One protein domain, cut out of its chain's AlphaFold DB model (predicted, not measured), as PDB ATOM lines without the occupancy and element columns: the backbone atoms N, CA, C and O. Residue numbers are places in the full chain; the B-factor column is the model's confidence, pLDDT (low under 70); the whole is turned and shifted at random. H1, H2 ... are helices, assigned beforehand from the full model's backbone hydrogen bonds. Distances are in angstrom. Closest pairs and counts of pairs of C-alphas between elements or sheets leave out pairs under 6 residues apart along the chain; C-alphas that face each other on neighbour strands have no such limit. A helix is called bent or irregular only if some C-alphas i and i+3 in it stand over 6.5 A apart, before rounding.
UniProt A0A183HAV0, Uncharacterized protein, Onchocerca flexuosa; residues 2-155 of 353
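What this domain is: This is residues 2 to 155 of the 353 residues of an uncharacterized protein of Onchocerca flexuosa (UniProt A0A183HAV0). Nine helices run to and fro, each folding back on the one before, in two groups: H1 to H5 on one side, and the three side-by-side helices H7, H8 and H9 on the other. H4 lies in the middle and meets H7 with residues 64 to 67, while the short H6 bridges H5 and H7. The printed part has 154 residues, with nine named helices, H1 to H9 in order, and no named strand: the class is all helix. It is compact, with a radius of gyration of the C-alphas of 15.9 A and spans of 43 by 36 by 26 A.

How they stand to each other: H3, residues 33 to 53, is the longest helix and irregular: C-alphas 38 and 41 are 7.4 A apart, with a kink of 41 degrees near residue 40. H2, residues 17 to 30, touches H3 at a shallow tilt of 10 degrees, opposite ways; the closest C-alphas, of Phe 28 and Arg 36, are 5.3 A apart. H1, residues 2 to 13, touches H2, the closest C-alphas being those of Ala 8 and Ala 20, 4.2 A. H4, residues 60 to 72, touches H3, closest at C-alphas 47 and 62, 5.8 A. H5, residues 77 to 87, touches residues 40 to 48 of H3, closest at C-alphas 44 and 82, 6.7 A. H7, residues 105 to 118, touches residues 64 to 67 of H4, closest at Met 64 and Gln 112, whose C-alphas are 7.7 A apart. H6, residues 94 to 100, only just touches H5, with 3 pairs of C-alphas within 8 A, closest at Phe 87 and Gln 94, 6.4 A. H8, residues 122 to 135, touches H7 at a shallow tilt of 17 degrees, opposite ways, closest at C-alphas 113 and 125, 4.4 A. H9, residues 138 to 154, touches H8, closest at C-alphas 133 and 144, 5.1 A. Eight helices, H1 to H5 and H7 to H9, form a bundle, a group of helices set together; H1 and H9 are apart. Every O i to N i+4 pair is within hydrogen-bond range in H1, H2, H5, H7, H8 and H9, against 11 of 17 in H3, 7 of 9 in H4 and 1 of 3 in H6, where 2 of 4 O i to N i+3 pairs are.

Where its parts are: H3 measures 30.9 A, H9 25.3 A, H7 20.4 A and H2 20.1 A from first to last C-alpha. H1 begins at C-alpha 2, (96.066, 109.912, 154.488), and H9 ends at C-alpha 154, (115.007, 130.670, 121.385).

The domain as a whole: The C-alphas of Leu 14 and Gly 138, 46.7 A apart, are the farthest. The printed part has no cut, and no link is long. Mean pLDDT of the printed part is 79.2; residues 52 to 58 and 87 to 104 are among the 29 under 70.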
ATOM      1  N   ARG A   2      96.065 109.102 153.232       69.88
ATOM      2  CA  ARG A   2      96.066 109.912 154.488       69.88
ATOM      3  C   ARG A   2      97.256 110.876 154.616       69.88
ATOM      4  O   ARG A   2      97.098 111.905 155.259       69.88
ATOM      5  N   LEU A   3      98.399 110.542 154.012       83.75
ATOM      6  CA  LEU A   3      99.616 111.355 154.079       83.75
ATOM      7  C   LEU A   3      99.519 112.606 153.188       83.75
ATOM      8  O   LEU A   3      99.528 113.699 153.730       83.75
ATOM      9  N   ALA A   4      99.266 112.456 151.883       83.75
ATOM     10  CA  ALA A   4      99.148 113.588 150.949       83.75
ATOM     11  C   ALA A   4      98.069 114.617 151.347       83.75
ATOM     12  O   ALA A   4      98.272 115.820 151.222       83.75
ATOM     13  N   LEU A   5      96.927 114.168 151.888       91.81
ATOM     14  CA  LEU A   5      95.901 115.084 152.405       91.81
ATOM     15  C   LEU A   5      96.370 115.834 153.662       91.81
ATOM     16  O   LEU A   5      96.029 117.002 153.854       91.81
ATOM     17  N   TRP A   6      97.121 115.163 154.539       93.62
ATOM     18  CA  TRP A   6      97.708 115.803 155.713       93.62
ATOM     19  C   TRP A   6      98.775 116.820 155.298       93.62
ATOM     20  O   TRP A   6      98.723 117.949 155.772       93.62
ATOM     21  N   GLU A   7      99.666 116.458 154.371       93.12
ATOM     22  CA  GLU A   7     100.707 117.334 153.817       93.12
ATOM     23  C   GLU A   7     100.095 118.578 153.171       93.12
ATOM     24  O   GLU A   7     100.480 119.695 153.511       93.12
ATOM     25  N   ALA A   8      99.062 118.399 152.341       93.38
ATOM     26  CA  ALA A   8      98.364 119.499 151.686       93.38
ATOM     27  C   ALA A   8      97.776 120.500 152.693       93.38
ATOM     28  O   ALA A   8      98.000 121.707 152.597       93.38
ATOM     29  N   ARG A   9      97.053 120.006 153.706       96.62
ATOM     30  CA  ARG A   9      96.442 120.857 154.741       96.62
ATOM     31  C   ARG A   9      97.474 121.477 155.677       96.62
ATOM     32  O   ARG A   9      97.292 122.609 156.117       96.62
ATOM     33  N   HIS A  10      98.545 120.750 155.988       95.81
ATOM     34  CA  HIS A  10      99.628 121.245 156.828       95.81
ATOM     35  C   HIS A  10     100.374 122.392 156.140       95.81
ATOM     36  O   HIS A  10     100.511 123.463 156.731       95.81
ATOM     37  N   ALA A  11     100.762 122.211 154.874       93.56
ATOM     38  CA  ALA A  11     101.398 123.246 154.064       93.56
ATOM     39  C   ALA A  11     100.496 124.481 153.905       93.56
ATOM     40  O   ALA A  11     100.956 125.607 154.099       93.56
ATOM     41  N   ALA A  12      99.191 124.282 153.673       93.69
ATOM     42  CA  ALA A  12      98.223 125.377 153.616       93.69
ATOM     43  C   ALA A  12      98.146 126.154 154.943       93.69
ATOM     44  O   ALA A  12      98.136 127.383 154.939       93.69
ATOM     45  N   GLY A  13      98.163 125.459 156.087       92.44
ATOM     46  CA  GLY A  13      98.188 126.087 157.415       92.44
ATOM     47  C   GLY A  13      99.459 126.901 157.691       92.44
ATOM     48  O   GLY A  13      99.405 127.903 158.403       92.44
ATOM     49  N   LEU A  14     100.584 126.515 157.085       94.00
ATOM     50  CA  LEU A  14     101.846 127.262 157.112       94.00
ATOM     51  C   LEU A  14     101.911 128.386 156.063       94.00
ATOM     52  O   LEU A  14     102.937 129.054 155.962       94.00
ATOM     53  N   LYS A  15     100.834 128.609 155.298       91.31
ATOM     54  CA  LYS A  15     100.766 129.541 154.157       91.31
ATOM     55  C   LYS A  15     101.753 129.223 153.030       91.31
ATOM     56  O   LYS A  15     102.069 130.087 152.215       91.31
ATOM     57  N   ASN A  16     102.222 127.980 152.958       91.44
ATOM     58  CA  ASN A  16     103.026 127.491 151.849       91.44
ATOM     59  C   ASN A  16     102.099 126.900 150.779       91.44
ATOM     60  O   ASN A  16     101.860 125.692 150.710       91.44
ATOM     61  N   TYR A  17     101.487 127.790 149.999       91.81
ATOM     62  CA  TYR A  17     100.380 127.429 149.119       91.81
ATOM     63  C   TYR A  17     100.797 126.674 147.850       91.81
ATOM     64  O   TYR A  17     100.003 125.876 147.354       91.81
ATOM     65  N   ASP A  18     102.026 126.858 147.353       87.88
ATOM     66  CA  ASP A  18     102.539 126.093 146.200       87.88
ATOM     67  C   ASP A  18     102.666 124.604 146.559       87.88
ATOM     68  O   ASP A  18     102.090 123.743 145.891       87.88
ATOM     69  N   ASP A  19     103.311 124.309 147.692       90.12
ATOM     70  CA  ASP A  19     103.472 122.939 148.193       90.12
ATOM     71  C   ASP A  19     102.128 122.306 148.565       90.12
ATOM     72  O   ASP A  19     101.882 121.126 148.286       90.12
ATOM     73  N   ALA A  20     101.215 123.096 149.138       94.12
ATOM     74  CA  ALA A  20      99.858 122.646 149.426       94.12
ATOM     75  C   ALA A  20      99.112 122.237 148.147       94.12
ATOM     76  O   ALA A  20      98.522 121.155 148.088       94.12
ATOM     77  N   ALA A  21      99.166 123.071 147.105       92.44
ATOM     78  CA  ALA A  21      98.512 122.812 145.828       92.44
ATOM     79  C   ALA A  21      99.098 121.585 145.112       92.44
ATOM     80  O   ALA A  21      98.343 120.742 144.620       92.44
ATOM     81  N   ARG A  22     100.428 121.421 145.112       90.50
ATOM     82  CA  ARG A  22     101.096 120.224 144.566       90.50
ATOM     83  C   ARG A  22     100.698 118.953 145.314       90.50
ATOM     84  O   ARG A  22     100.413 117.936 144.684       90.50
ATOM     85  N   SER A  23     100.600 119.023 146.640       92.31
ATOM     86  CA  SER A  23     100.167 117.894 147.475       92.31
ATOM     87  C   SER A  23      98.711 117.494 147.194       92.31
ATOM     88  O   SER A  23      98.390 116.303 147.154       92.31
ATOM     89  N   TYR A  24      97.829 118.459 146.908       94.31
ATOM     90  CA  TYR A  24      96.472 118.175 146.427       94.31
ATOM     91  C   TYR A  24      96.461 117.505 145.047       94.31
ATOM     92  O   TYR A  24      95.726 116.538 144.857       94.31
ATOM     93  N   LEU A  25      97.281 117.956 144.091       89.12
ATOM     94  CA  LEU A  25      97.392 117.316 142.771       89.12
ATOM     95  C   LEU A  25      97.886 115.862 142.871       89.12
ATOM     96  O   LEU A  25      97.348 114.975 142.197       89.12
ATOM     97  N   ALA A  26      98.850 115.600 143.756       88.88
ATOM     98  CA  ALA A  26      99.305 114.247 144.069       88.88
ATOM     99  C   ALA A  26      98.167 113.403 144.667       88.88
ATOM    100  O   ALA A  26      97.879 112.311 144.174       88.88
ATOM    101  N   LEU A  27      97.438 113.945 145.652       90.88
ATOM    102  CA  LEU A  27      96.270 113.287 146.240       90.88
ATOM    103  C   LEU A  27      95.207 112.953 145.183       90.88
ATOM    104  O   LEU A  27      94.677 111.843 145.176       90.88
ATOM    105  N   PHE A  28      94.885 113.880 144.278       90.81
ATOM    106  CA  PHE A  28      93.892 113.645 143.229       90.81
ATOM    107  C   PHE A  28      94.300 112.522 142.275       90.81
ATOM    108  O   PHE A  28      93.436 111.783 141.806       90.81
ATOM    109  N   SER A  29      95.596 112.376 142.014       84.00
ATOM    110  CA  SER A  29      96.125 111.316 141.154       84.00
ATOM    111  C   SER A  29      95.979 109.926 141.790       84.00
ATOM    112  O   SER A  29      95.769 108.952 141.071       84.00
ATOM    113  N   GLU A  30      96.007 109.836 143.125       85.69
ATOM    114  CA  GLU A  30      95.796 108.589 143.880       85.69
ATOM    115  C   GLU A  30      94.318 108.227 144.092       85.69
ATOM    116  O   GLU A  30      93.997 107.079 144.401       85.69
ATOM    117  N   LEU A  31      93.415 109.205 143.997       86.00
ATOM    118  CA  LEU A  31      91.997 109.025 144.299       86.00
ATOM    119  C   LEU A  31      91.190 108.581 143.077       86.00
ATOM    120  O   LEU A  31      91.405 109.041 141.949       86.00
ATOM    121  N   ASP A  32      90.157 107.780 143.341       85.62
ATOM    122  CA  ASP A  32      89.108 107.506 142.367       85.62
ATOM    123  C   ASP A  32      88.389 108.807 141.971       85.62
ATOM    124  O   ASP A  32      88.140 109.662 142.831       85.62
ATOM    125  N   PRO A  33      87.968 108.973 140.701       79.12
ATOM    126  CA  PRO A  33      87.338 110.206 140.219       79.12
ATOM    127  C   PRO A  33      86.165 110.714 141.071       79.12
ATOM    128  O   PRO A  33      85.973 111.920 141.203       79.12
ATOM    129  N   LYS A  34      85.402 109.802 141.691       81.12
ATOM    130  CA  LYS A  34      84.270 110.137 142.573       81.12
ATOM    131  C   LYS A  34      84.707 110.771 143.898       81.12
ATOM    132  O   LYS A  34      83.963 111.575 144.455       81.12
ATOM    133  N   ASP A  35      85.892 110.423 144.392       86.25
ATOM    134  CA  ASP A  35      86.424 110.897 145.670       86.25
ATOM    135  C   ASP A  35      87.286 112.151 145.522       86.25
ATOM    136  O   ASP A  35      87.331 112.960 146.448       86.25
ATOM    137  N   ARG A  36      87.896 112.371 144.348       87.25
ATOM    138  CA  ARG A  36      88.680 113.583 144.044       87.25
ATOM    139  C   ARG A  36      87.905 114.868 144.327       87.25
ATOM    140  O   ARG A  36      88.428 115.793 144.939       87.25
ATOM    141  N   ARG A  37      86.630 114.902 143.924       86.56
ATOM    142  CA  ARG A  37      85.758 116.077 144.061       86.56
ATOM    143  C   ARG A  37      85.603 116.548 145.510       86.56
ATOM    144  O   ARG A  37      85.409 117.736 145.726       86.56
ATOM    145  N   LYS A  38      85.726 115.651 146.495       91.00
ATOM    146  CA  LYS A  38      85.577 115.986 147.922       91.00
ATOM    147  C   LYS A  38      86.586 117.027 148.405       91.00
ATOM    148  O   LYS A  38      86.283 117.736 149.353       91.00
ATOM    149  N   TYR A  39      87.753 117.104 147.767       92.75
ATOM    150  CA  TYR A  39      88.844 117.999 148.166       92.75
ATOM    151  C   TYR A  39      89.104 119.110 147.140       92.75
ATOM    152  O   TYR A  39      90.050 119.879 147.287       92.75
ATOM    153  N   LEU A  40      88.278 119.202 146.092       90.62
ATOM    154  CA  LEU A  40      88.472 120.168 145.014       90.62
ATOM    155  C   LEU A  40      88.306 121.613 145.498       90.62
ATOM    156  O   LEU A  40      89.103 122.472 145.135       90.62
ATOM    157  N   ASP A  41      87.313 121.862 146.348       91.12
ATOM    158  CA  ASP A  41      87.069 123.199 146.895       91.12
ATOM    159  C   ASP A  41      88.216 123.646 147.819       91.12
ATOM    160  O   ASP A  41      88.599 124.813 147.804       91.12
ATOM    161  N   GLU A  42      88.831 122.715 148.564       94.31
ATOM    162  CA  GLU A  42      90.013 123.002 149.392       94.31
ATOM    163  C   GLU A  42      91.225 123.381 148.527       94.31
ATOM    164  O   GLU A  42      91.930 124.340 148.836       94.31
ATOM    165  N   PHE A  43      91.441 122.671 147.415       94.38
ATOM    166  CA  PHE A  43      92.487 122.999 146.447       94.38
ATOM    167  C   PHE A  43      92.274 124.376 145.802       94.38
ATOM    168  O   PHE A  43      93.210 125.168 145.727       94.38
ATOM    169  N   VAL A  44      91.048 124.690 145.368       91.19
ATOM    170  CA  VAL A  44      90.734 125.999 144.772       91.19
ATOM    171  C   VAL A  44      90.952 127.130 145.780       91.19
ATOM    172  O   VAL A  44      91.556 128.139 145.424       91.19
ATOM    173  N   ALA A  45      90.547 126.946 147.040       91.69
ATOM    174  CA  ALA A  45      90.769 127.938 148.093       91.69
ATOM    175  C   ALA A  45      92.265 128.217 148.330       91.69
ATOM    176  O   ALA A  45      92.657 129.373 148.464       91.69
ATOM    177  N   VAL A  46      93.116 127.182 148.309       93.44
ATOM    178  CA  VAL A  46      94.579 127.350 148.409       93.44
ATOM    179  C   VAL A  46      95.118 128.249 147.295       93.44
ATOM    180  O   VAL A  46      95.960 129.106 147.551       93.44
ATOM    181  N   LEU A  47      94.622 128.092 146.067       89.12
ATOM    182  CA  LEU A  47      95.063 128.894 144.926       89.12
ATOM    183  C   LEU A  47      94.569 130.349 144.994       89.12
ATOM    184  O   LEU A  47      95.295 131.265 144.607       89.12
ATOM    185  N   GLU A  48      93.359 130.580 145.506       86.56
ATOM    186  CA  GLU A  48      92.818 131.927 145.754       86.56
ATOM    187  C   GLU A  48      93.608 132.675 146.838       86.56
ATOM    188  O   GLU A  48      93.979 133.840 146.658       86.56
ATOM    189  N   GLU A  49      93.964 131.986 147.919       87.69
ATOM    190  CA  GLU A  49      94.824 132.527 148.976       87.69
ATOM    191  C   GLU A  49      96.256 132.786 148.479       87.69
ATOM    192  O   GLU A  49      96.855 133.815 148.802       87.69
ATOM    193  N   MET A  50      96.788 131.914 147.612       84.69
ATOM    194  CA  MET A  50      98.078 132.111 146.942       84.69
ATOM    195  C   MET A  50      98.115 133.411 146.131       84.69
ATOM    196  O   MET A  50      99.107 134.136 146.168       84.69
ATOM    197  N   GLY A  51      97.028 133.733 145.423       71.88
ATOM    198  CA  GLY A  51      96.886 134.994 144.685       71.88
ATOM    199  C   GLY A  51      96.870 136.235 145.576       71.88
ATOM    200  O   GLY A  51      97.394 137.278 145.190       71.88
ATOM    201  N   SER A  52      96.327 136.115 146.786       69.56
ATOM    202  CA  SER A  52      96.164 137.241 147.712       69.56
ATOM    203  C   SER A  52      97.476 137.657 148.395       69.56
ATOM    204  O   SER A  52      97.622 138.817 148.777       69.56
ATOM    205  N   ILE A  53      98.450 136.746 148.529       63.09
ATOM    206  CA  ILE A  53      99.766 137.032 149.133       63.09
ATOM    207  C   ILE A  53     100.750 137.663 148.132       63.09
ATOM    208  O   ILE A  53     101.558 138.503 148.525       63.09
ATOM    209  N   ASN A  54     100.664 137.324 146.843       57.66
ATOM    210  CA  ASN A  54     101.648 137.720 145.821       57.66
ATOM    211  C   ASN A  54     101.509 139.168 145.301       57.66
ATOM    212  O   ASN A  54     102.069 139.506 144.261       57.66
ATOM    213  N   GLY A  55     100.770 140.047 145.986       54.38
ATOM    214  CA  GLY A  55     100.724 141.471 145.624       54.38
ATOM    215  C   GLY A  55     100.031 141.794 144.292       54.38
ATOM    216  O   GLY A  55     100.280 142.852 143.728       54.38
ATOM    217  N   GLY A  56      99.142 140.920 143.803       55.66
ATOM    218  CA  GLY A  56      98.143 141.270 142.787       55.66
ATOM    219  C   GLY A  56      98.637 141.485 141.350       55.66
ATOM    220  O   GLY A  56      97.986 142.237 140.628       55.66
ATOM    221  N   GLY A  57      99.734 140.849 140.923       57.41
ATOM    222  CA  GLY A  57     100.265 141.005 139.555       57.41
ATOM    223  C   GLY A  57     100.640 139.712 138.821       57.41
ATOM    224  O   GLY A  57     100.388 139.611 137.626       57.41
ATOM    225  N   ASP A  58     101.191 138.710 139.518       67.19
ATOM    226  CA  ASP A  58     101.644 137.449 138.911       67.19
ATOM    227  C   ASP A  58     100.831 136.251 139.428       67.19
ATOM    228  O   ASP A  58     100.926 135.853 140.594       67.19
ATOM    229  N   TYR A  59     100.023 135.681 138.529       73.75
ATOM    230  CA  TYR A  59      99.186 134.503 138.775       73.75
ATOM    231  C   TYR A  59      99.656 133.264 138.004       73.75
ATOM    232  O   TYR A  59      98.919 132.280 137.897       73.75
ATOM    233  N   SER A  60     100.868 133.290 137.445       68.06
ATOM    234  CA  SER A  60     101.347 132.261 136.517       68.06
ATOM    235  C   SER A  60     101.386 130.875 137.162       68.06
ATOM    236  O   SER A  60     100.972 129.885 136.558       68.06
ATOM    237  N   LYS A  61     101.797 130.791 138.433       75.00
ATOM    238  CA  LYS A  61     101.829 129.525 139.184       75.00
ATOM    239  C   LYS A  61     100.427 128.971 139.442       75.00
ATOM    240  O   LYS A  61     100.193 127.782 139.241       75.00
ATOM    241  N   GLN A  62      99.482 129.824 139.830       82.88
ATOM    242  CA  GLN A  62      98.086 129.452 140.063       82.88
ATOM    243  C   GLN A  62      97.448 128.943 138.771       82.88
ATOM    244  O   GLN A  62      96.793 127.902 138.770       82.88
ATOM    245  N   ILE A  63      97.696 129.646 137.663       74.31
ATOM    246  CA  ILE A  63      97.258 129.251 136.325       74.31
ATOM    247  C   ILE A  63      97.819 127.871 135.965       74.31
ATOM    248  O   ILE A  63      97.054 126.991 135.573       74.31
ATOM    249  N   MET A  64      99.119 127.638 136.162       71.62
ATOM    250  CA  MET A  64      99.746 126.343 135.883       71.62
ATOM    251  C   MET A  64      99.147 125.207 136.717       71.62
ATOM    252  O   MET A  64      98.792 124.162 136.171       71.62
ATOM    253  N   LEU A  65      98.965 125.415 138.022       82.75
ATOM    254  CA  LEU A  65      98.368 124.422 138.921       82.75
ATOM    255  C   LEU A  65      96.909 124.118 138.539       82.75
ATOM    256  O   LEU A  65      96.473 122.963 138.576       82.75
ATOM    257  N   LEU A  66      96.155 125.128 138.097       80.38
ATOM    258  CA  LEU A  66      94.795 124.947 137.596       80.38
ATOM    259  C   LEU A  66      94.762 124.176 136.278       80.38
ATOM    260  O   LEU A  66      93.968 123.240 136.152       80.38
ATOM    261  N   LEU A  67      95.643 124.498 135.331       71.06
ATOM    262  CA  LEU A  67      95.780 123.763 134.072       71.06
ATOM    263  C   LEU A  67      96.185 122.303 134.301       71.06
ATOM    264  O   LEU A  67      95.634 121.411 133.659       71.06
ATOM    265  N   GLN A  68      97.062 122.027 135.265       76.12
ATOM    266  CA  GLN A  68      97.390 120.656 135.660       76.12
ATOM    267  C   GLN A  68      96.168 119.932 136.241       76.12
ATOM    268  O   GLN A  68      95.844 118.815 135.830       76.12
ATOM    269  N   SER A  69      95.410 120.586 137.129       81.81
ATOM    270  CA  SER A  69      94.201 119.993 137.719       81.81
ATOM    271  C   SER A  69      93.128 119.650 136.670       81.81
ATOM    272  O   SER A  69      92.386 118.681 136.833       81.81
ATOM    273  N   ARG A  70      93.078 120.372 135.540       77.31
ATOM    274  CA  ARG A  70      92.146 120.124 134.420       77.31
ATOM    275  C   ARG A  70      92.341 118.774 133.736       77.31
ATOM    276  O   ARG A  70      91.406 118.296 133.089       77.31
ATOM    277  N   VAL A  71      93.521 118.164 133.846       70.75
ATOM    278  CA  VAL A  71      93.745 116.786 133.381       70.75
ATOM    279  C   VAL A  71      92.893 115.816 134.204       70.75
ATOM    280  O   VAL A  71      92.290 114.895 133.659       70.75
ATOM    281  N   LEU A  72      92.773 116.074 135.507       76.94
ATOM    282  CA  LEU A  72      92.038 115.240 136.458       76.94
ATOM    283  C   LEU A  72      90.553 115.625 136.563       76.94
ATOM    284  O   LEU A  72      89.729 114.762 136.874       76.94
ATOM    285  N   PHE A  73      90.212 116.887 136.267       79.56
ATOM    286  CA  PHE A  73      88.862 117.460 136.335       79.56
ATOM    287  C   PHE A  73      88.451 118.179 135.032       79.56
ATOM    288  O   PHE A  73      88.271 119.402 135.002       79.56
ATOM    289  N   PRO A  74      88.256 117.445 133.923       65.12
ATOM    290  CA  PRO A  74      88.034 118.038 132.603       65.12
ATOM    291  C   PRO A  74      86.683 118.753 132.437       65.12
ATOM    292  O   PRO A  74      86.513 119.510 131.481       65.12
ATOM    293  N   HIS A  75      85.728 118.584 133.352       73.38
ATOM    294  CA  HIS A  75      84.398 119.207 133.257       73.38
ATOM    295  C   HIS A  75      83.920 119.846 134.568       73.38
ATOM    296  O   HIS A  75      82.756 120.226 134.663       73.38
ATOM    297  N   GLU A  76      84.784 119.977 135.580       81.50
ATOM    298  CA  GLU A  76      84.358 120.579 136.847       81.50
ATOM    299  C   GLU A  76      84.315 122.104 136.759       81.50
ATOM    300  O   GLU A  76      85.318 122.769 136.478       81.50
ATOM    301  N   ALA A  77      83.136 122.657 137.046       76.94
ATOM    302  CA  ALA A  77      82.875 124.090 136.985       76.94
ATOM    303  C   ALA A  77      83.742 124.886 137.971       76.94
ATOM    304  O   ALA A  77      84.128 126.006 137.664       76.94
ATOM    305  N   ALA A  78      84.092 124.311 139.127       79.69
ATOM    306  CA  ALA A  78      84.931 124.975 140.125       79.69
ATOM    307  C   ALA A  78      86.323 125.328 139.571       79.69
ATOM    308  O   ALA A  78      86.767 126.465 139.708       79.69
ATOM    309  N   VAL A  79      86.965 124.394 138.859       79.50
ATOM    310  CA  VAL A  79      88.282 124.616 138.231       79.50
ATOM    311  C   VAL A  79      88.188 125.638 137.104       79.50
ATOM    312  O   VAL A  79      89.054 126.498 136.978       79.50
ATOM    313  N   LEU A  80      87.125 125.574 136.296       71.94
ATOM    314  CA  LEU A  80      86.883 126.524 135.206       71.94
ATOM    315  C   LEU A  80      86.608 127.937 135.734       71.94
ATOM    316  O   LEU A  80      87.120 128.918 135.209       71.94
ATOM    317  N   ASN A  81      85.839 128.071 136.808       75.50
ATOM    318  CA  ASN A  81      85.567 129.376 137.397       75.50
ATOM    319  C   ASN A  81      86.823 129.952 138.066       75.50
ATOM    320  O   ASN A  81      87.098 131.138 137.910       75.50
ATOM    321  N   ALA A  82      87.608 129.121 138.759       79.19
ATOM    322  CA  ALA A  82      88.877 129.529 139.356       79.19
ATOM    323  C   ALA A  82      89.891 129.964 138.292       79.19
ATOM    324  O   ALA A  82      90.488 131.029 138.404       79.19
ATOM    325  N   SER A  83      90.028 129.189 137.215       74.12
ATOM    326  CA  SER A  83      90.940 129.537 136.125       74.12
ATOM    327  C   SER A  83      90.503 130.843 135.461       74.12
ATOM    328  O   SER A  83      91.318 131.746 135.323       74.12
ATOM    329  N   ALA A  84      89.208 131.021 135.182       67.38
ATOM    330  CA  ALA A  84      88.693 132.271 134.627       67.38
ATOM    331  C   ALA A  84      89.080 133.483 135.489       67.38
ATOM    332  O   ALA A  84      89.582 134.468 134.957       67.38
ATOM    333  N   LYS A  85      88.920 133.393 136.819       73.25
ATOM    334  CA  LYS A  85      89.274 134.477 137.752       73.25
ATOM    335  C   LYS A  85      90.725 134.944 137.601       73.25
ATOM    336  O   LYS A  85      90.951 136.147 137.590       73.25
ATOM    337  N   PHE A  86      91.683 134.027 137.465       70.75
ATOM    338  CA  PHE A  86      93.103 134.385 137.332       70.75
ATOM    339  C   PHE A  86      93.489 134.788 135.906       70.75
ATOM    340  O   PHE A  86      94.281 135.706 135.719       70.75
ATOM    341  N   PHE A  87      92.889 134.154 134.896       62.41
ATOM    342  CA  PHE A  87      93.138 134.478 133.491       62.41
ATOM    343  C   PHE A  87      92.610 135.865 133.092       62.41
ATOM    344  O   PHE A  87      93.224 136.524 132.260       62.41
ATOM    345  N   PHE A  88      91.515 136.351 133.690       55.84
ATOM    346  CA  PHE A  88      90.982 137.691 133.391       55.84
ATOM    347  C   PHE A  88      91.874 138.845 133.876       55.84
ATOM    348  O   PHE A  88      91.669 139.972 133.432       55.84
ATOM    349  N   VAL A  89      92.862 138.581 134.739       57.19
ATOM    350  CA  VAL A  89      93.810 139.598 135.229       57.19
ATOM    351  C   VAL A  89      95.033 139.742 134.309       57.19
ATOM    352  O   VAL A  89      95.709 140.764 134.346       57.19
ATOM    353  N   VAL A  90      95.286 138.767 133.427       54.78
ATOM    354  CA  VAL A  90      96.379 138.802 132.445       54.78
ATOM    355  C   VAL A  90      95.787 139.114 131.065       54.78
ATOM    356  O   VAL A  90      95.300 138.222 130.371       54.78
ATOM    357  N   GLU A  91      95.804 140.391 130.658       47.38
ATOM    358  CA  GLU A  91      95.184 140.882 129.405       47.38
ATOM    359  C   GLU A  91      95.633 140.114 128.141       47.38
ATOM    360  O   GLU A  91      94.888 140.038 127.166       47.38
ATOM    361  N   GLN A  92      96.806 139.476 128.167       48.56
ATOM    362  CA  GLN A  92      97.411 138.799 127.017       48.56
ATOM    363  C   GLN A  92      96.924 137.349 126.781       48.56
ATOM    364  O   GLN A  92      97.146 136.809 125.701       48.56
ATOM    365  N   LEU A  93      96.219 136.720 127.738       51.06
ATOM    366  CA  LEU A  93      95.860 135.283 127.689       51.06
ATOM    367  C   LEU A  93      94.352 134.994 127.514       51.06
ATOM    368  O   LEU A  93      93.927 133.833 127.491       51.06
ATOM    369  N   GLN A  94      93.521 136.029 127.351       45.94
ATOM    370  CA  GLN A  94      92.053 135.914 127.344       45.94
ATOM    371  C   GLN A  94      91.489 135.024 126.216       45.94
ATOM    372  O   GLN A  94      90.498 134.320 126.421       45.94
ATOM    373  N   MET A  95      92.122 135.003 125.037       42.72
ATOM    374  CA  MET A  95      91.662 134.201 123.890       42.72
ATOM    375  C   MET A  95      92.096 132.730 123.960       42.72
ATOM    376  O   MET A  95      91.391 131.848 123.468       42.72
ATOM    377  N   GLU A  96      93.221 132.436 124.612       50.03
ATOM    378  CA  GLU A  96      93.711 131.063 124.778       50.03
ATOM    379  C   GLU A  96      92.908 130.302 125.825       50.03
ATOM    380  O   GLU A  96      92.579 129.136 125.614       50.03
ATOM    381  N   TYR A  97      92.485 130.989 126.888       46.94
ATOM    382  CA  TYR A  97      91.650 130.434 127.949       46.94
ATOM    383  C   TYR A  97      90.295 129.890 127.452       46.94
ATOM    384  O   TYR A  97      89.841 128.823 127.875       46.94
ATOM    385  N   ILE A  98      89.669 130.565 126.485       45.53
ATOM    386  CA  ILE A  98      88.413 130.105 125.869       45.53
ATOM    387  C   ILE A  98      88.650 128.854 124.999       45.53
ATOM    388  O   ILE A  98      87.827 127.935 125.006       45.53
ATOM    389  N   CYS A  99      89.807 128.745 124.334       46.38
ATOM    390  CA  CYS A  99      90.199 127.537 123.600       46.38
ATOM    391  C   CYS A  99      90.596 126.367 124.530       46.38
ATOM    392  O   CYS A  99      90.304 125.217 124.201       46.38
ATOM    393  N   ILE A 100      91.181 126.620 125.712       49.94
ATOM    394  CA  ILE A 100      91.478 125.595 126.750       49.94
ATOM    395  C   ILE A 100      90.215 124.835 127.166       49.94
ATOM    396  O   ILE A 100      90.249 123.630 127.436       49.94
ATOM    397  N   CYS A 101      89.085 125.537 127.221       45.47
ATOM    398  CA  CYS A 101      87.823 124.991 127.705       45.47
ATOM    399  C   CYS A 101      87.127 124.043 126.706       45.47
ATOM    400  O   CYS A 101      86.160 123.387 127.089       45.47
ATOM    401  N   MET A 102      87.605 123.943 125.456       46.38
ATOM    402  CA  MET A 102      86.863 123.342 124.333       46.38
ATOM    403  C   MET A 102      87.667 122.336 123.481       46.38
ATOM    404  O   MET A 102      87.193 121.932 122.420       46.38
ATOM    405  N   THR A 103      88.878 121.927 123.881       58.41
ATOM    406  CA  THR A 103      89.843 121.289 122.954       58.41
ATOM    407  C   THR A 103      90.464 119.968 123.442       58.41
ATOM    408  O   THR A 103      90.306 119.546 124.591       58.41
ATOM    409  N   SER A 104      91.130 119.276 122.508       66.75
ATOM    410  CA  SER A 104      91.786 117.972 122.677       66.75
ATOM    411  C   SER A 104      92.951 118.011 123.677       66.75
ATOM    412  O   SER A 104      93.510 119.066 123.970       66.75
ATOM    413  N   GLN A 105      93.358 116.840 124.183       73.44
ATOM    414  CA  GLN A 105      94.485 116.713 125.117       73.44
ATOM    415  C   GLN A 105      95.772 117.357 124.573       73.44
ATOM    416  O   GLN A 105      96.471 118.042 125.310       73.44
ATOM    417  N   ALA A 106      96.032 117.218 123.274       70.75
ATOM    418  CA  ALA A 106      97.205 117.799 122.631       70.75
ATOM    419  C   ALA A 106      97.205 119.332 122.626       70.75
ATOM    420  O   ALA A 106      98.255 119.946 122.788       70.75
ATOM    421  N   TYR A 107      96.033 119.965 122.514       72.19
ATOM    422  CA  TYR A 107      95.937 121.423 122.585       72.19
ATOM    423  C   TYR A 107      96.219 121.953 124.000       72.19
ATOM    424  O   TYR A 107      96.796 123.026 124.156       72.19
ATOM    425  N   LYS A 108      95.880 121.181 125.044       73.50
ATOM    426  CA  LYS A 108      96.252 121.522 126.428       73.50
ATOM    427  C   LYS A 108      97.766 121.485 126.624       73.50
ATOM    428  O   LYS A 108      98.315 122.412 127.207       73.50
ATOM    429  N   ILE A 109      98.422 120.446 126.108       79.31
ATOM    430  CA  ILE A 109      99.882 120.291 126.184       79.31
ATOM    431  C   ILE A 109     100.572 121.406 125.382       79.31
ATOM    432  O   ILE A 109     101.527 122.008 125.861       79.31
ATOM    433  N   TYR A 110     100.031 121.771 124.214       81.81
ATOM    434  CA  TYR A 110     100.490 122.935 123.447       81.81
ATOM    435  C   TYR A 110     100.448 124.225 124.282       81.81
ATOM    436  O   TYR A 110     101.438 124.948 124.347       81.81
ATOM    437  N   LEU A 111      99.350 124.510 124.980       73.38
ATOM    438  CA  LEU A 111      99.275 125.714 125.810       73.38
ATOM    439  C   LEU A 111     100.181 125.656 127.036       73.38
ATOM    440  O   LEU A 111     100.780 126.663 127.396       73.38
ATOM    441  N   GLN A 112     100.339 124.475 127.631       77.94
ATOM    442  CA  GLN A 112     101.319 124.264 128.690       77.94
ATOM    443  C   GLN A 112     102.735 124.582 128.197       77.94
ATOM    444  O   GLN A 112     103.450 125.319 128.868       77.94
ATOM    445  N   SER A 113     103.113 124.115 127.002       84.88
ATOM    446  CA  SER A 113     104.419 124.433 126.413       84.88
ATOM    447  C   SER A 113     104.622 125.935 126.202       84.88
ATOM    448  O   SER A 113     105.707 126.438 126.467       84.88
ATOM    449  N   ARG A 114     103.577 126.674 125.803       80.12
ATOM    450  CA  ARG A 114     103.638 128.136 125.638       80.12
ATOM    451  C   ARG A 114     103.821 128.876 126.951       80.12
ATOM    452  O   ARG A 114     104.699 129.717 127.050       80.12
ATOM    453  N   ILE A 115     103.050 128.521 127.972       73.50
ATOM    454  CA  ILE A 115     103.162 129.175 129.281       73.50
ATOM    455  C   ILE A 115     104.535 128.900 129.901       73.50
ATOM    456  O   ILE A 115     105.160 129.799 130.450       73.50
ATOM    457  N   VAL A 116     105.030 127.665 129.800       76.81
ATOM    458  CA  VAL A 116     106.362 127.298 130.307       76.81
ATOM    459  C   VAL A 116     107.470 128.036 129.543       76.81
ATOM    460  O   VAL A 116     108.458 128.444 130.155       76.81
ATOM    461  N   PHE A 117     107.286 128.257 128.237       80.81
ATOM    462  CA  PHE A 117     108.183 129.074 127.420       80.81
ATOM    463  C   PHE A 117     108.204 130.536 127.883       80.81
ATOM    464  O   PHE A 117     109.281 131.071 128.129       80.81
ATOM    465  N   ASP A 118     107.033 131.145 128.095       75.56
ATOM    466  CA  ASP A 118     106.909 132.528 128.580       75.56
ATOM    467  C   ASP A 118     107.502 132.710 129.995       75.56
ATOM    468  O   ASP A 118     107.925 133.802 130.367       75.56
ATOM    469  N   LEU A 119     107.582 131.627 130.779       74.81
ATOM    470  CA  LEU A 119     108.246 131.580 132.087       74.81
ATOM    471  C   LEU A 119     109.772 131.378 132.015       74.81
ATOM    472  O   LEU A 119     110.415 131.272 133.060       74.81
ATOM    473  N   GLY A 120     110.358 131.278 130.818       77.81
ATOM    474  CA  GLY A 120     111.802 131.111 130.616       77.81
ATOM    475  C   GLY A 120     112.339 129.696 130.868       77.81
ATOM    476  O   GLY A 120     113.548 129.488 130.851       77.81
ATOM    477  N   ARG A 121     111.475 128.693 131.084       82.75
ATOM    478  CA  ARG A 121     111.884 127.290 131.306       82.75
ATOM    479  C   ARG A 121     111.973 126.543 129.974       82.75
ATOM    480  O   ARG A 121     111.173 125.652 129.686       82.75
ATOM    481  N   LEU A 122     112.921 126.939 129.127       90.31
ATOM    482  CA  LEU A 122     112.885 126.621 127.693       90.31
ATOM    483  C   LEU A 122     113.014 125.123 127.389       90.31
ATOM    484  O   LEU A 122     112.320 124.624 126.504       90.31
ATOM    485  N   LEU A 123     113.840 124.384 128.134       90.00
ATOM    486  CA  LEU A 123     114.011 122.944 127.916       90.00
ATOM    487  C   LEU A 123     112.749 122.140 128.270       90.00
ATOM    488  O   LEU A 123     112.370 121.224 127.541       90.00
ATOM    489  N   GLU A 124     112.056 122.518 129.346       88.44
ATOM    490  CA  GLU A 124     110.771 121.911 129.718       88.44
ATOM    491  C   GLU A 124     109.669 122.309 128.722       88.44
ATOM    492  O   GLU A 124     108.856 121.475 128.316       88.44
ATOM    493  N   ALA A 125     109.666 123.568 128.268       89.00
ATOM    494  CA  ALA A 125     108.767 124.025 127.212       89.00
ATOM    495  C   ALA A 125     108.964 123.220 125.922       89.00
ATOM    496  O   ALA A 125     107.987 122.828 125.284       89.00
ATOM    497  N   PHE A 126     110.219 122.943 125.558       93.88
ATOM    498  CA  PHE A 126     110.576 122.133 124.401       93.88
ATOM    499  C   PHE A 126     110.033 120.706 124.521       93.88
ATOM    500  O   PHE A 126     109.392 120.228 123.584       93.88
ATOM    501  N   ASP A 127     110.213 120.058 125.677       92.19
ATOM    502  CA  ASP A 127     109.706 118.703 125.919       92.19
ATOM    503  C   ASP A 127     108.161 118.660 125.797       92.19
ATOM    504  O   ASP A 127     107.617 117.817 125.075       92.19
ATOM    505  N   PHE A 128     107.439 119.630 126.380       88.81
ATOM    506  CA  PHE A 128     105.982 119.737 126.197       88.81
ATOM    507  C   PHE A 128     105.586 120.038 124.747       88.81
ATOM    508  O   PHE A 128     104.591 119.507 124.256       88.81
ATOM    509  N   ALA A 129     106.336 120.875 124.032       92.31
ATOM    510  CA  ALA A 129     106.033 121.187 122.640       92.31
ATOM    511  C   ALA A 129     106.203 119.956 121.736       92.31
ATOM    512  O   ALA A 129     105.367 119.718 120.863       92.31
ATOM    513  N   GLN A 130     107.226 119.127 121.974       95.69
ATOM    514  CA  GLN A 130     107.393 117.849 121.276       95.69
ATOM    515  C   GLN A 130     106.240 116.881 121.563       95.69
ATOM    516  O   GLN A 130     105.725 116.237 120.640       95.69
ATOM    517  N   GLU A 131     105.799 116.796 122.819       93.38
ATOM    518  CA  GLU A 131     104.643 115.983 123.205       93.38
ATOM    519  C   GLU A 131     103.358 116.489 122.528       93.38
ATOM    520  O   GLU A 131     102.604 115.703 121.947       93.38
ATOM    521  N   ALA A 132     103.138 117.807 122.513       89.00
ATOM    522  CA  ALA A 132     101.996 118.430 121.853       89.00
ATOM    523  C   ALA A 132     101.964 118.124 120.351       89.00
ATOM    524  O   ALA A 132     100.910 117.771 119.823       89.00
ATOM    525  N   VAL A 133     103.107 118.218 119.661       94.06
ATOM    526  CA  VAL A 133     103.234 117.859 118.237       94.06
ATOM    527  C   VAL A 133     102.909 116.383 118.021       94.06
ATOM    528  O   VAL A 133     102.144 116.053 117.117       94.06
ATOM    529  N   SER A 134     103.427 115.503 118.878       93.81
ATOM    530  CA  SER A 134     103.223 114.053 118.767       93.81
ATOM    531  C   SER A 134     101.768 113.631 118.997       93.81
ATOM    532  O   SER A 134     101.314 112.648 118.416       93.81
ATOM    533  N   GLY A 135     101.030 114.359 119.841       87.31
ATOM    534  CA  GLY A 135      99.637 114.056 120.178       87.31
ATOM    535  C   GLY A 135      98.579 114.800 119.355       87.31
ATOM    536  O   GLY A 135      97.387 114.567 119.562       87.31
ATOM    537  N   SER A 136      98.971 115.731 118.479       83.75
ATOM    538  CA  SER A 136      98.047 116.622 117.761       83.75
ATOM    539  C   SER A 136      97.843 116.226 116.302       83.75
ATOM    540  O   SER A 136      98.736 115.703 115.647       83.75
ATOM    541  N   GLU A 137      96.666 116.557 115.766       80.69
ATOM    542  CA  GLU A 137      96.323 116.386 114.351       80.69
ATOM    543  C   GLU A 137      95.628 117.640 113.790       80.69
ATOM    544  O   GLU A 137      95.149 118.515 114.530       80.69
ATOM    545  N   GLY A 138      95.568 117.738 112.460       80.50
ATOM    546  CA  GLY A 138      94.877 118.819 111.755       80.50
ATOM    547  C   GLY A 138      95.402 120.209 112.127       80.50
ATOM    548  O   GLY A 138      96.605 120.430 112.235       80.50
ATOM    549  N   LEU A 139      94.495 121.163 112.346       70.62
ATOM    550  CA  LEU A 139      94.870 122.548 112.656       70.62
ATOM    551  C   LEU A 139      95.638 122.678 113.988       70.62
ATOM    552  O   LEU A 139      96.547 123.495 114.093       70.62
ATOM    553  N   SER A 140      95.326 121.841 114.986       71.19
ATOM    554  CA  SER A 140      96.040 121.836 116.275       71.19
ATOM    555  C   SER A 140      97.504 121.414 116.139       71.19
ATOM    556  O   SER A 140      98.357 121.933 116.854       71.19
ATOM    557  N   HIS A 141      97.799 120.547 115.166       83.31
ATOM    558  CA  HIS A 141      99.160 120.126 114.851       83.31
ATOM    559  C   HIS A 141      99.991 121.262 114.265       83.31
ATOM    560  O   HIS A 141     101.150 121.430 114.624       83.31
ATOM    561  N   ILE A 142      99.381 122.102 113.425       76.12
ATOM    562  CA  ILE A 142     100.051 123.284 112.871       76.12
ATOM    563  C   ILE A 142     100.448 124.247 113.999       76.12
ATOM    564  O   ILE A 142     101.587 124.703 114.028       76.12
ATOM    565  N   TYR A 143      99.556 124.513 114.961       77.19
ATOM    566  CA  TYR A 143      99.887 125.360 116.116       77.19
ATOM    567  C   TYR A 143     100.999 124.767 116.986       77.19
ATOM    568  O   TYR A 143     101.909 125.493 117.388       77.19
ATOM    569  N   ALA A 144     100.956 123.458 117.243       83.94
ATOM    570  CA  ALA A 144     101.997 122.772 118.000       83.94
ATOM    571  C   ALA A 144     103.361 122.836 117.289       83.94
ATOM    572  O   ALA A 144     104.365 123.122 117.936       83.94
ATOM    573  N   LEU A 145     103.392 122.646 115.964       86.44
ATOM    574  CA  LEU A 145     104.613 122.756 115.160       86.44
ATOM    575  C   LEU A 145     105.190 124.171 115.186       86.44
ATOM    576  O   LEU A 145     106.375 124.332 115.452       86.44
ATOM    577  N   VAL A 146     104.362 125.196 114.954       83.12
ATOM    578  CA  VAL A 146     104.812 126.599 114.998       83.12
ATOM    579  C   VAL A 146     105.398 126.931 116.369       83.12
ATOM    580  O   VAL A 146     106.454 127.551 116.451       83.12
ATOM    581  N   ASN A 147     104.755 126.479 117.446       87.12
ATOM    582  CA  ASN A 147     105.277 126.705 118.786       87.12
ATOM    583  C   ASN A 147     106.592 125.971 119.051       87.12
ATOM    584  O   ASN A 147     107.510 126.556 119.617       87.12
ATOM    585  N   LEU A 148     106.707 124.717 118.607       94.19
ATOM    586  CA  LEU A 148     107.953 123.965 118.709       94.19
ATOM    587  C   LEU A 148     109.100 124.678 117.976       94.19
ATOM    588  O   LEU A 148     110.199 124.759 118.516       94.19
ATOM    589  N   GLU A 149     108.857 125.225 116.782       91.31
ATOM    590  CA  GLU A 149     109.871 125.984 116.036       91.31
ATOM    591  C   GLU A 149     110.232 127.317 116.710       91.31
ATOM    592  O   GLU A 149     111.411 127.678 116.762       91.31
ATOM    593  N   ASN A 150     109.258 128.016 117.302       88.31
ATOM    594  CA  ASN A 150     109.527 129.217 118.096       88.31
ATOM    595  C   ASN A 150     110.409 128.897 119.308       88.31
ATOM    596  O   ASN A 150     111.400 129.584 119.538       88.31
ATOM    597  N   ILE A 151     110.093 127.829 120.048       91.12
ATOM    598  CA  ILE A 151     110.886 127.404 121.207       91.12
ATOM    599  C   ILE A 151     112.302 127.016 120.771       91.12
ATOM    600  O   ILE A 151     113.265 127.501 121.355       91.12
ATOM    601  N   LYS A 152     112.454 126.212 119.709       89.94
ATOM    602  CA  LYS A 152     113.775 125.845 119.158       89.94
ATOM    603  C   LYS A 152     114.623 127.060 118.801       89.94
ATOM    604  O   LYS A 152     115.820 127.055 119.056       89.94
ATOM    605  N   SER A 153     114.002 128.084 118.221       87.12
ATOM    606  CA  SER A 153     114.699 129.302 117.795       87.12
ATOM    607  C   SER A 153     115.184 130.160 118.965       87.12
ATOM    608  O   SER A 153     116.026 131.026 118.757       87.12
ATOM    609  N   ASN A 154     114.665 129.925 120.174       88.75
ATOM    610  CA  ASN A 154     115.007 130.670 121.385       88.75
ATOM    611  C   ASN A 154     115.698 129.801 122.447       88.75
ATOM    612  O   ASN A 154     116.084 130.327 123.481       88.75
ATOM    613  N   ILE A 155     115.851 128.486 122.226       89.25
ATOM    614  CA  ILE A 155     116.368 127.553 123.242       89.25
ATOM    615  C   ILE A 155     117.809 127.864 123.651       89.25
ATOM    616  O   ILE A 155     118.216 127.504 124.745       89.25
TER     617      ILE A 155